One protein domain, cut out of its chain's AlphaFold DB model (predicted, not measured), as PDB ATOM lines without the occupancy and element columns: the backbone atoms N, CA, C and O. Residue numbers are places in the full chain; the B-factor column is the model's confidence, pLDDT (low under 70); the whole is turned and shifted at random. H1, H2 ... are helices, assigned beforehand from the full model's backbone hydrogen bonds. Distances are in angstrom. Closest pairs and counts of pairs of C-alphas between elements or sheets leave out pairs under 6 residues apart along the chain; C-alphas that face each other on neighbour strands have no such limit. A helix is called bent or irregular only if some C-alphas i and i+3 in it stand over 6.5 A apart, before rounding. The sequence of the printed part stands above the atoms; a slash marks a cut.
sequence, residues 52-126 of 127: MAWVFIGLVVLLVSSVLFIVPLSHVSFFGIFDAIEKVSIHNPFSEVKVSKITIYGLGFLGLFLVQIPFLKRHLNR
ATOM      1  N   MET A  52       3.932 -36.465  21.515       87.88
ATOM      2  CA  MET A  52       4.688 -37.710  21.343       87.88
ATOM      3  C   MET A  52       5.349 -38.183  22.639       87.88
ATOM      4  O   MET A  52       5.341 -39.375  22.929       87.88
ATOM      5  N   ALA A  53       5.865 -37.262  23.457       86.62
ATOM      6  CA  ALA A  53       6.436 -37.618  24.751       86.62
ATOM      7  C   ALA A  53       5.376 -38.192  25.708       86.62
ATOM      8  O   ALA A  53       5.673 -39.125  26.445       86.62
ATOM      9  N   TRP A  54       4.122 -37.732  25.638       92.19
ATOM     10  CA  TRP A  54       3.015 -38.340  26.390       92.19
ATOM     11  C   TRP A  54       2.711 -39.780  25.973       92.19
ATOM     12  O   TRP A  54       2.501 -40.630  26.836       92.19
ATOM     13  N   VAL A  55       2.728 -40.072  24.669       92.69
ATOM     14  CA  VAL A  55       2.550 -41.445  24.164       92.69
ATOM     15  C   VAL A  55       3.683 -42.346  24.655       92.69
ATOM     16  O   VAL A  55       3.427 -43.452  25.122       92.69
ATOM     17  N   PHE A  56       4.922 -41.855  24.615       91.94
ATOM     18  CA  PHE A  56       6.083 -42.600  25.099       91.94
ATOM     19  C   PHE A  56       6.000 -42.893  26.602       91.94
ATOM     20  O   PHE A  56       6.213 -44.028  27.020       91.94
ATOM     21  N   ILE A  57       5.618 -41.901  27.414       89.38
ATOM     22  CA  ILE A  57       5.393 -42.085  28.855       89.38
ATOM     23  C   ILE A  57       4.310 -43.144  29.092       89.38
ATOM     24  O   ILE A  57       4.515 -44.054  29.893       89.38
ATOM     25  N   GLY A  58       3.188 -43.070  28.368       91.88
ATOM     26  CA  GLY A  58       2.111 -44.055  28.467       91.88
ATOM     27  C   GLY A  58       2.575 -45.473  28.134       91.88
ATOM     28  O   GLY A  58       2.266 -46.405  28.873       91.88
ATOM     29  N   LEU A  59       3.374 -45.630  27.074       92.94
ATOM     30  CA  LEU A  59       3.941 -46.916  26.667       92.94
ATOM     31  C   LEU A  59       4.853 -47.504  27.752       92.94
ATOM     32  O   LEU A  59       4.718 -48.676  28.095       92.94
ATOM     33  N   VAL A  60       5.752 -46.692  28.315       89.81
ATOM     34  CA  VAL A  60       6.676 -47.126  29.375       89.81
ATOM     35  C   VAL A  60       5.905 -47.560  30.620       89.81
ATOM     36  O   VAL A  60       6.188 -48.620  31.177       89.81
ATOM     37  N   VAL A  61       4.898 -46.787  31.032       91.12
ATOM     38  CA  VAL A  61       4.057 -47.124  32.190       91.12
ATOM     39  C   VAL A  61       3.302 -48.435  31.960       91.12
ATOM     40  O   VAL A  61       3.282 -49.286  32.849       91.12
ATOM     41  N   LEU A  62       2.734 -48.634  30.768       90.94
ATOM     42  CA  LEU A  62       2.056 -49.879  30.398       90.94
ATOM     43  C   LEU A  62       2.997 -51.085  30.448       90.94
ATOM     44  O   LEU A  62       2.633 -52.129  30.984       90.94
ATOM     45  N   LEU A  63       4.212 -50.934  29.921       86.25
ATOM     46  CA  LEU A  63       5.204 -52.004  29.869       86.25
ATOM     47  C   LEU A  63       5.647 -52.401  31.284       86.25
ATOM     48  O   LEU A  63       5.606 -53.578  31.635       86.25
ATOM     49  N   VAL A  64       5.971 -51.421  32.131       81.38
ATOM     50  CA  VAL A  64       6.344 -51.657  33.536       81.38
ATOM     51  C   VAL A  64       5.191 -52.290  34.317       81.38
ATOM     52  O   VAL A  64       5.406 -53.241  35.067       81.38
ATOM     53  N   SER A  65       3.963 -51.805  34.124       79.00
ATOM     54  CA  SER A  65       2.782 -52.354  34.792       79.00
ATOM     55  C   SER A  65       2.517 -53.803  34.379       79.00
ATOM     56  O   SER A  65       2.299 -54.649  35.241       79.00
ATOM     57  N   SER A  66       2.619 -54.114  33.085       81.06
ATOM     58  CA  SER A  66       2.443 -55.474  32.565       81.06
ATOM     59  C   SER A  66       3.475 -56.446  33.147       81.06
ATOM     60  O   SER A  66       3.120 -57.516  33.642       81.06
ATOM     61  N   VAL A  67       4.749 -56.040  33.196       79.31
ATOM     62  CA  VAL A  67       5.820 -56.846  33.801       79.31
ATOM     63  C   VAL A  67       5.560 -57.094  35.291       79.31
ATOM     64  O   VAL A  67       5.731 -58.219  35.754       79.31
ATOM     65  N   LEU A  68       5.091 -56.089  36.035       75.31
ATOM     66  CA  LEU A  68       4.754 -56.232  37.457       75.31
ATOM     67  C   LEU A  68       3.557 -57.160  37.719       75.31
ATOM     68  O   LEU A  68       3.500 -57.775  38.781       75.31
ATOM     69  N   PHE A  69       2.609 -57.258  36.785       76.50
ATOM     70  CA  PHE A  69       1.464 -58.167  36.900       76.50
ATOM     71  C   PHE A  69       1.818 -59.616  36.555       76.50
ATOM     72  O   PHE A  69       1.279 -60.536  37.165       76.50
ATOM     73  N   ILE A  70       2.705 -59.822  35.581       78.12
ATOM     74  CA  ILE A  70       3.066 -61.157  35.091       78.12
ATOM     75  C   ILE A  70       4.153 -61.793  35.967       78.12
ATOM     76  O   ILE A  70       4.136 -63.004  36.187       78.12
ATOM     77  N   VAL A  71       5.103 -61.003  36.476       70.81
ATOM     78  CA  VAL A  71       6.242 -61.528  37.233       70.81
ATOM     79  C   VAL A  71       5.912 -61.580  38.730       70.81
ATOM     80  O   VAL A  71       5.729 -60.533  39.356       70.81
ATOM     81  N   PRO A  72       5.884 -62.772  39.358       64.81
ATOM     82  CA  PRO A  72       5.689 -62.874  40.796       64.81
ATOM     83  C   PRO A  72       6.856 -62.203  41.532       64.81
ATOM     84  O   PRO A  72       8.026 -62.544  41.346       64.81
ATOM     85  N   LEU A  73       6.514 -61.257  42.413       60.47
ATOM     86  CA  LEU A  73       7.449 -60.434  43.197       60.47
ATOM     87  C   LEU A  73       8.458 -61.243  44.042       60.47
ATOM     88  O   LEU A  73       9.410 -60.670  44.557       60.47
ATOM     89  N   SER A  74       8.255 -62.555  44.199       59.97
ATOM     90  CA  SER A  74       9.147 -63.474  44.914       59.97
ATOM     91  C   SER A  74      10.468 -63.757  44.188       59.97
ATOM     92  O   SER A  74      11.436 -64.121  44.848       59.97
ATOM     93  N   HIS A  75      10.533 -63.573  42.864       55.50
ATOM     94  CA  HIS A  75      11.749 -63.801  42.067       55.50
ATOM     95  C   HIS A  75      12.477 -62.512  41.661       55.50
ATOM     96  O   HIS A  75      13.563 -62.565  41.086       55.50
ATOM     97  N   VAL A  76      11.905 -61.346  41.969       57.34
ATOM     98  CA  VAL A  76      12.469 -60.051  41.583       57.34
ATOM     99  C   VAL A  76      13.427 -59.583  42.677       57.34
ATOM    100  O   VAL A  76      13.047 -58.881  43.612       57.34
ATOM    101  N   SER A  77      14.690 -60.001  42.584       60.41
ATOM    102  CA  SER A  77      15.741 -59.444  43.434       60.41
ATOM    103  C   SER A  77      16.058 -58.026  42.957       60.41
ATOM    104  O   SER A  77      16.618 -57.845  41.877       60.41
ATOM    105  N   PHE A  78      15.704 -57.014  43.756       56.81
ATOM    106  CA  PHE A  78      16.008 -55.606  43.463       56.81
ATOM    107  C   PHE A  78      17.502 -55.381  43.178       56.81
ATOM    108  O   PHE A  78      17.839 -54.587  42.305       56.81
ATOM    109  N   PHE A  79      18.386 -56.131  43.845       59.41
ATOM    110  CA  PHE A  79      19.831 -56.102  43.597       59.41
ATOM    111  C   PHE A  79      20.215 -56.635  42.208       59.41
ATOM    112  O   PHE A  79      21.055 -56.043  41.545       59.41
ATOM    113  N   GLY A  80      19.539 -57.678  41.714       62.97
ATOM    114  CA  GLY A  80      19.802 -58.231  40.381       62.97
ATOM    115  C   GLY A  80      19.389 -57.299  39.237       62.97
ATOM    116  O   GLY A  80      19.964 -57.364  38.155       62.97
ATOM    117  N   ILE A  81      18.425 -56.400  39.473       61.97
ATOM    118  CA  ILE A  81      18.068 -55.342  38.517       61.97
ATOM    119  C   ILE A  81      19.172 -54.282  38.462       61.97
ATOM    120  O   ILE A  81      19.518 -53.839  37.374       61.97
ATOM    121  N   PHE A  82      19.744 -53.897  39.608       60.06
ATOM    122  CA  PHE A  82      20.871 -52.960  39.649       60.06
ATOM    123  C   PHE A  82      22.110 -53.535  38.953       60.06
ATOM    124  O   PHE A  82      22.667 -52.856  38.095       60.06
ATOM    125  N   ASP A  83      22.452 -54.802  39.212       62.72
ATOM    126  CA  ASP A  83      23.544 -55.492  38.510       62.72
ATOM    127  C   ASP A  83      23.276 -55.601  36.999       62.72
ATOM    128  O   ASP A  83      24.178 -55.428  36.183       62.72
ATOM    129  N   ALA A  84      22.029 -55.866  36.589       62.22
ATOM    130  CA  ALA A  84      21.658 -55.913  35.175       62.22
ATOM    131  C   ALA A  84      21.728 -54.531  34.504       62.22
ATOM    132  O   ALA A  84      22.161 -54.442  33.358       62.22
ATOM    133  N   ILE A  85      21.345 -53.458  35.206       61.50
ATOM    134  CA  ILE A  85      21.468 -52.072  34.728       61.50
ATOM    135  C   ILE A  85      22.940 -51.659  34.619       61.50
ATOM    136  O   ILE A  85      23.291 -50.967  33.673       61.50
ATOM    137  N   GLU A  86      23.797 -52.098  35.542       61.03
ATOM    138  CA  GLU A  86      25.241 -51.840  35.500       61.03
ATOM    139  C   GLU A  86      25.930 -52.619  34.366       61.03
ATOM    140  O   GLU A  86      26.832 -52.111  33.698       61.03
ATOM    141  N   LYS A  87      25.466 -53.847  34.097       60.38
ATOM    142  CA  LYS A  87      26.004 -54.720  33.042       60.38
ATOM    143  C   LYS A  87      25.526 -54.343  31.641       60.38
ATOM    144  O   LYS A  87      26.239 -54.579  30.663       60.38
ATOM    145  N   VAL A  88      24.341 -53.743  31.517       58.53
ATOM    146  CA  VAL A  88      23.970 -53.021  30.301       58.53
ATOM    147  C   VAL A  88      24.815 -51.757  30.301       58.53
ATOM    148  O   VAL A  88      24.510 -50.789  30.985       58.53
ATOM    149  N   SER A  89      25.893 -51.767  29.519       49.41
ATOM    150  CA  SER A  89      26.690 -50.578  29.233       49.41
ATOM    151  C   SER A  89      25.829 -49.602  28.420       49.41
ATOM    152  O   SER A  89      25.933 -49.498  27.199       49.41
ATOM    153  N   ILE A  90      24.882 -48.945  29.094       56.09
ATOM    154  CA  ILE A  90      24.084 -47.857  28.560       56.09
ATOM    155  C   ILE A  90      25.090 -46.731  28.349       56.09
ATOM    156  O   ILE A  90      25.408 -45.981  29.270       56.09
ATOM    157  N   HIS A  91      25.653 -46.662  27.144       52.62
ATOM    158  CA  HIS A  91      26.473 -45.546  26.705       52.62
ATOM    159  C   HIS A  91      25.607 -44.297  26.850       52.62
ATOM    160  O   HIS A  91      24.690 -44.106  26.062       52.62
ATOM    161  N   ASN A  92      25.822 -43.555  27.940       54.16
ATOM    162  CA  ASN A  92      24.903 -42.587  28.531       54.16
ATOM    163  C   ASN A  92      24.112 -41.780  27.471       54.16
ATOM    164  O   ASN A  92      24.606 -40.746  27.010       54.16
ATOM    165  N   PRO A  93      22.881 -42.195  27.093       56.56
ATOM    166  CA  PRO A  93      22.077 -41.491  26.095       56.56
ATOM    167  C   PRO A  93      21.527 -40.180  26.669       56.56
ATOM    168  O   PRO A  93      20.946 -39.370  25.955       56.56
ATOM    169  N   PHE A  94      21.732 -39.959  27.973       57.56
ATOM    170  CA  PHE A  94      21.403 -38.741  28.697       57.56
ATOM    171  C   PHE A  94      22.600 -37.792  28.843       57.56
ATOM    172  O   PHE A  94      22.464 -36.768  29.506       57.56
ATOM    173  N   SER A  95      23.756 -38.080  28.226       56.12
ATOM    174  CA  SER A  95      24.928 -37.186  28.267       56.12
ATOM    175  C   SER A  95      24.645 -35.808  27.653       56.12
ATOM    176  O   SER A  95      25.188 -34.804  28.109       56.12
ATOM    177  N   GLU A  96      23.728 -35.743  26.684       58.75
ATOM    178  CA  GLU A  96      23.282 -34.501  26.043       58.75
ATOM    179  C   GLU A  96      22.000 -33.919  26.672       58.75
ATOM    180  O   GLU A  96      21.624 -32.767  26.436       58.75
ATOM    181  N   VAL A  97      21.326 -34.682  27.538       63.72
ATOM    182  CA  VAL A  97      20.094 -34.242  28.195       63.72
ATOM    183  C   VAL A  97      20.465 -33.447  29.443       63.72
ATOM    184  O   VAL A  97      20.782 -34.003  30.493       63.72
ATOM    185  N   LYS A  98      20.385 -32.113  29.360       69.31
ATOM    186  CA  LYS A  98      20.465 -31.230  30.535       69.31
ATOM    187  C   LYS A  98      19.248 -31.449  31.437       69.31
ATOM    188  O   LYS A  98      18.254 -30.728  31.354       69.31
ATOM    189  N   VAL A  99      19.322 -32.452  32.305       72.19
ATOM    190  CA  VAL A  99      18.306 -32.696  33.327       72.19
ATOM    191  C   VAL A  99      18.383 -31.575  34.366       72.19
ATOM    192  O   VAL A  99      19.440 -31.280  34.924       72.19
ATOM    193  N   SER A 100      17.253 -30.917  34.615       78.12
ATOM    194  CA  SER A 100      17.147 -29.882  35.643       78.12
ATOM    195  C   SER A 100      17.345 -30.480  37.037       78.12
ATOM    196  O   SER A 100      16.864 -31.579  37.322       78.12
ATOM    197  N   LYS A 101      17.977 -29.726  37.949       74.44
ATOM    198  CA  LYS A 101      18.149 -30.140  39.353       74.44
ATOM    199  C   LYS A 101      16.814 -30.507  40.007       74.44
ATOM    200  O   LYS A 101      16.747 -31.486  40.742       74.44
ATOM    201  N   ILE A 102      15.738 -29.785  39.677       85.25
ATOM    202  CA  ILE A 102      14.393 -30.068  40.200       85.25
ATOM    203  C   ILE A 102      13.889 -31.450  39.768       85.25
ATOM    204  O   ILE A 102      13.246 -32.146  40.544       85.25
ATOM    205  N   THR A 103      14.218 -31.872  38.545       82.62
ATOM    206  CA  THR A 103      13.811 -33.163  37.989       82.62
ATOM    207  C   THR A 103      14.559 -34.302  38.675       82.62
ATOM    208  O   THR A 103      13.950 -35.321  38.977       82.62
ATOM    209  N   ILE A 104      15.845 -34.110  38.986       83.12
ATOM    210  CA  ILE A 104      16.651 -35.089  39.732       83.12
ATOM    211  C   ILE A 104      16.105 -35.258  41.154       83.12
ATOM    212  O   ILE A 104      15.884 -36.384  41.595       83.12
ATOM    213  N   TYR A 105      15.823 -34.153  41.855       82.88
ATOM    214  CA  TYR A 105      15.222 -34.215  43.190       82.88
ATOM    215  C   TYR A 105      13.822 -34.836  43.167       82.88
ATOM    216  O   TYR A 105      13.507 -35.663  44.020       82.88
ATOM    217  N   GLY A 106      13.004 -34.492  42.168       89.62
ATOM    218  CA  GLY A 106      11.676 -35.071  41.986       89.62
ATOM    219  C   GLY A 106      11.730 -36.579  41.747       89.62
ATOM    220  O   GLY A 106      10.991 -37.322  42.385       89.62
ATOM    221  N   LEU A 107      12.641 -37.046  40.889       86.81
ATOM    222  CA  LEU A 107      12.799 -38.470  40.600       86.81
ATOM    223  C   LEU A 107      13.325 -39.247  41.815       86.81
ATOM    224  O   LEU A 107      12.821 -40.329  42.108       86.81
ATOM    225  N   GLY A 108      14.277 -38.676  42.560       87.31
ATOM    226  CA  GLY A 108      14.773 -39.263  43.807       87.31
ATOM    227  C   GLY A 108      13.680 -39.388  44.871       87.31
ATOM    228  O   GLY A 108      13.519 -40.447  45.474       87.31
ATOM    229  N   PHE A 109      12.869 -38.341  45.051       88.94
ATOM    230  CA  PHE A 109      11.734 -38.364  45.975       88.94
ATOM    231  C   PHE A 109      10.680 -39.409  45.576       88.94
ATOM    232  O   PHE A 109      10.185 -40.153  46.420       88.94
ATOM    233  N   LEU A 110      10.374 -39.514  44.280       89.00
ATOM    234  CA  LEU A 110       9.426 -40.496  43.754       89.00
ATOM    235  C   LEU A 110       9.947 -41.932  43.947       89.00
ATOM    236  O   LEU A 110       9.189 -42.819  44.334       89.00
ATOM    237  N   GLY A 111      11.255 -42.148  43.782       86.50
ATOM    238  CA  GLY A 111      11.911 -43.413  44.110       86.50
ATOM    239  C   GLY A 111      11.752 -43.800  45.584       86.50
ATOM    240  O   GLY A 111      11.379 -44.934  45.883       86.50
ATOM    241  N   LEU A 112      11.942 -42.852  46.510       85.50
ATOM    242  CA  LEU A 112      11.719 -43.083  47.942       85.50
ATOM    243  C   LEU A 112      10.262 -43.448  48.250       85.50
ATOM    244  O   LEU A 112      10.019 -44.328  49.074       85.50
ATOM    245  N   PHE A 113       9.297 -42.829  47.565       83.56
ATOM    246  CA  PHE A 113       7.881 -43.171  47.704       83.56
ATOM    247  C   PHE A 113       7.588 -44.614  47.260       83.56
ATOM    248  O   PHE A 113       6.879 -45.348  47.944       83.56
ATOM    249  N   LEU A 114       8.192 -45.074  46.161       83.06
ATOM    250  CA  LEU A 114       8.015 -46.450  45.683       83.06
ATOM    251  C   LEU A 114       8.631 -47.493  46.628       83.06
ATOM    252  O   LEU A 114       8.076 -48.580  46.776       83.06
ATOM    253  N   VAL A 115       9.722 -47.158  47.326       86.06
ATOM    254  CA  VAL A 115      10.327 -48.022  48.361       86.06
ATOM    255  C   VAL A 115       9.405 -48.206  49.575       86.06
ATOM    256  O   VAL A 115       9.487 -49.227  50.261       86.06
ATOM    257  N   GLN A 116       8.472 -47.284  49.829       81.81
ATOM    258  CA  GLN A 116       7.498 -47.440  50.916       81.81
ATOM    259  C   GLN A 116       6.479 -48.558  50.638       81.81
ATOM    260  O   GLN A 116       5.990 -49.183  51.579       81.81
ATOM    261  N   ILE A 117       6.199 -48.879  49.370       84.38
ATOM    262  CA  ILE A 117       5.234 -49.918  48.971       84.38
ATOM    263  C   ILE A 117       5.609 -51.317  49.505       84.38
ATOM    264  O   ILE A 117       4.769 -51.940  50.159       84.38
ATOM    265  N   PRO A 118       6.833 -51.852  49.299       81.06
ATOM    266  CA  PRO A 118       7.214 -53.149  49.857       81.06
ATOM    267  C   PRO A 118       7.286 -53.143  51.389       81.06
ATOM    268  O   PRO A 118       6.979 -54.161  52.011       81.06
ATOM    269  N   PHE A 119       7.640 -52.011  52.009       81.25
ATOM    270  CA  PHE A 119       7.637 -51.873  53.468       81.25
ATOM    271  C   PHE A 119       6.217 -52.002  54.035       81.25
ATOM    272  O   PHE A 119       5.976 -52.804  54.939       81.25
ATOM    273  N   LEU A 120       5.258 -51.290  53.436       83.75
ATOM    274  CA  LEU A 120       3.852 -51.342  53.824       83.75
ATOM    275  C   LEU A 120       3.240 -52.725  53.562       83.75
ATOM    276  O   LEU A 120       2.547 -53.271  54.418       83.75
ATOM    277  N   LYS A 121       3.576 -53.343  52.422       79.88
ATOM    278  CA  LYS A 121       3.160 -54.714  52.094       79.88
ATOM    279  C   LYS A 121       3.655 -55.722  53.135       79.88
ATOM    280  O   LYS A 121       2.906 -56.613  53.522       79.88
ATOM    281  N   ARG A 122       4.894 -55.584  53.618       82.06
ATOM    282  CA  ARG A 122       5.469 -56.477  54.638       82.06
ATOM    283  C   ARG A 122       4.805 -56.317  56.008       82.06
ATOM    284  O   ARG A 122       4.711 -57.302  56.733       82.06
ATOM    285  N   HIS A 123       4.361 -55.110  56.354       81.75
ATOM    286  CA  HIS A 123       3.625 -54.859  57.594       81.75
ATOM    287  C   HIS A 123       2.203 -55.433  57.538       81.75
ATOM    288  O   HIS A 123       1.777 -56.107  58.470       81.75
ATOM    289  N   LEU A 124       1.494 -55.225  56.424       81.81
ATOM    290  CA  LEU A 124       0.130 -55.725  56.241       81.81
ATOM    291  C   LEU A 124       0.077 -57.260  56.230       81.81
ATOM    292  O   LEU A 124      -0.803 -57.839  56.840       81.81
ATOM    293  N   ASN A 125       1.057 -57.921  55.606       79.62
ATOM    294  CA  ASN A 125       1.116 -59.387  55.524       79.62
ATOM    295  C   ASN A 125       1.556 -60.072  56.838       79.62
ATOM    296  O   ASN A 125       1.658 -61.294  56.887       79.62
ATOM    297  N   ARG A 126       1.917 -59.289  57.866       65.75
ATOM    298  CA  ARG A 126       2.233 -59.766  59.224       65.75
ATOM    299  C   ARG A 126       1.054 -59.631  60.199       65.75
ATOM    300  O   ARG A 126       1.196 -60.098  61.326       65.75
TER     301      ARG A 126
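This is residues 52 to 126 of the 127 residues of an uncharacterized protein of Ulvibacter antarcticus (UniProt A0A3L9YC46). Three separate helices, H1, H2 and H3, make an open frame with an empty middle: none packs on another, and their centres stand at the corners of a triangle. The two long ones, H1 and H3, run in nearly the same direction along the long axis, while the shorter H2 runs back roughly the other way, and residues 88 to 100 swing wide from H2 to the beginning of H3. The printed part has 75 residues with three named helices, in the order H1, H2, H3, and no named strand; the class is all helix. The whole is loose, with a radius of gyration of the C-alphas of 15.4 A, and elongated, spanning 46 by 26 by 26 A.

H1 is residues 52 to 70 and measures 27.2 A from first to last C-alpha; it begins at C-alpha 52, at (4.688, -37.710, 21.343). H2 is residues 78 to 87, 14.5 A long, with C-alpha 78 at (16.008, -55.606, 43.463). H3 is residues 101 to 124, the longest helix with 24 residues and 35.6 A, and it ends at C-alpha 124, at (0.130, -55.725, 56.241). H3 is neither bent nor irregular, but only just: C-alphas 115 and 118 are 6.2 A apart.

H1 touches no helix. H1 and H2 are apart, with no C-alpha of the one within 8 A of the other. H2 and H3 are apart by the same measure, and so are H1 and H3. The centre of H1 is at (4.152, -48.357, 30.090), that of H2 at (21.249, -54.828, 38.256) and that of H3 at (9.679, -43.916, 47.000). In H1 and H2 every O i to N i+4 pair is within hydrogen-bond range, and in H3 17 of 20 are. Residues 52 to 67, which belong to H1, stand free, with no C-alpha 8 or more apart along the chain within 10 A. Residues 77 to 117 stand free too, of which 78 to 87 belong to H2 and 101 to 117 to H3, as do residues 119 to 126, of which 119 to 124 belong to H3.

The two C-alphas farthest apart are those of Glu 96 and Arg 126, at 46.7 A, and those of the first and last printed residues, Met 52 and Arg 126, are 43.9 A apart. The printed part has no cut. The link from H1 to H2, of 7 residues, is short but not tight; the link from H2 to H3, of 13 residues, is long, and its C-alphas lie 15 to 21 A from the mean of the C-alphas. The mean pLDDT of the printed part is 74.8, and 28 residues are under 70: residues 72 to 98, which include H2 with a mean of 61, and residue 126.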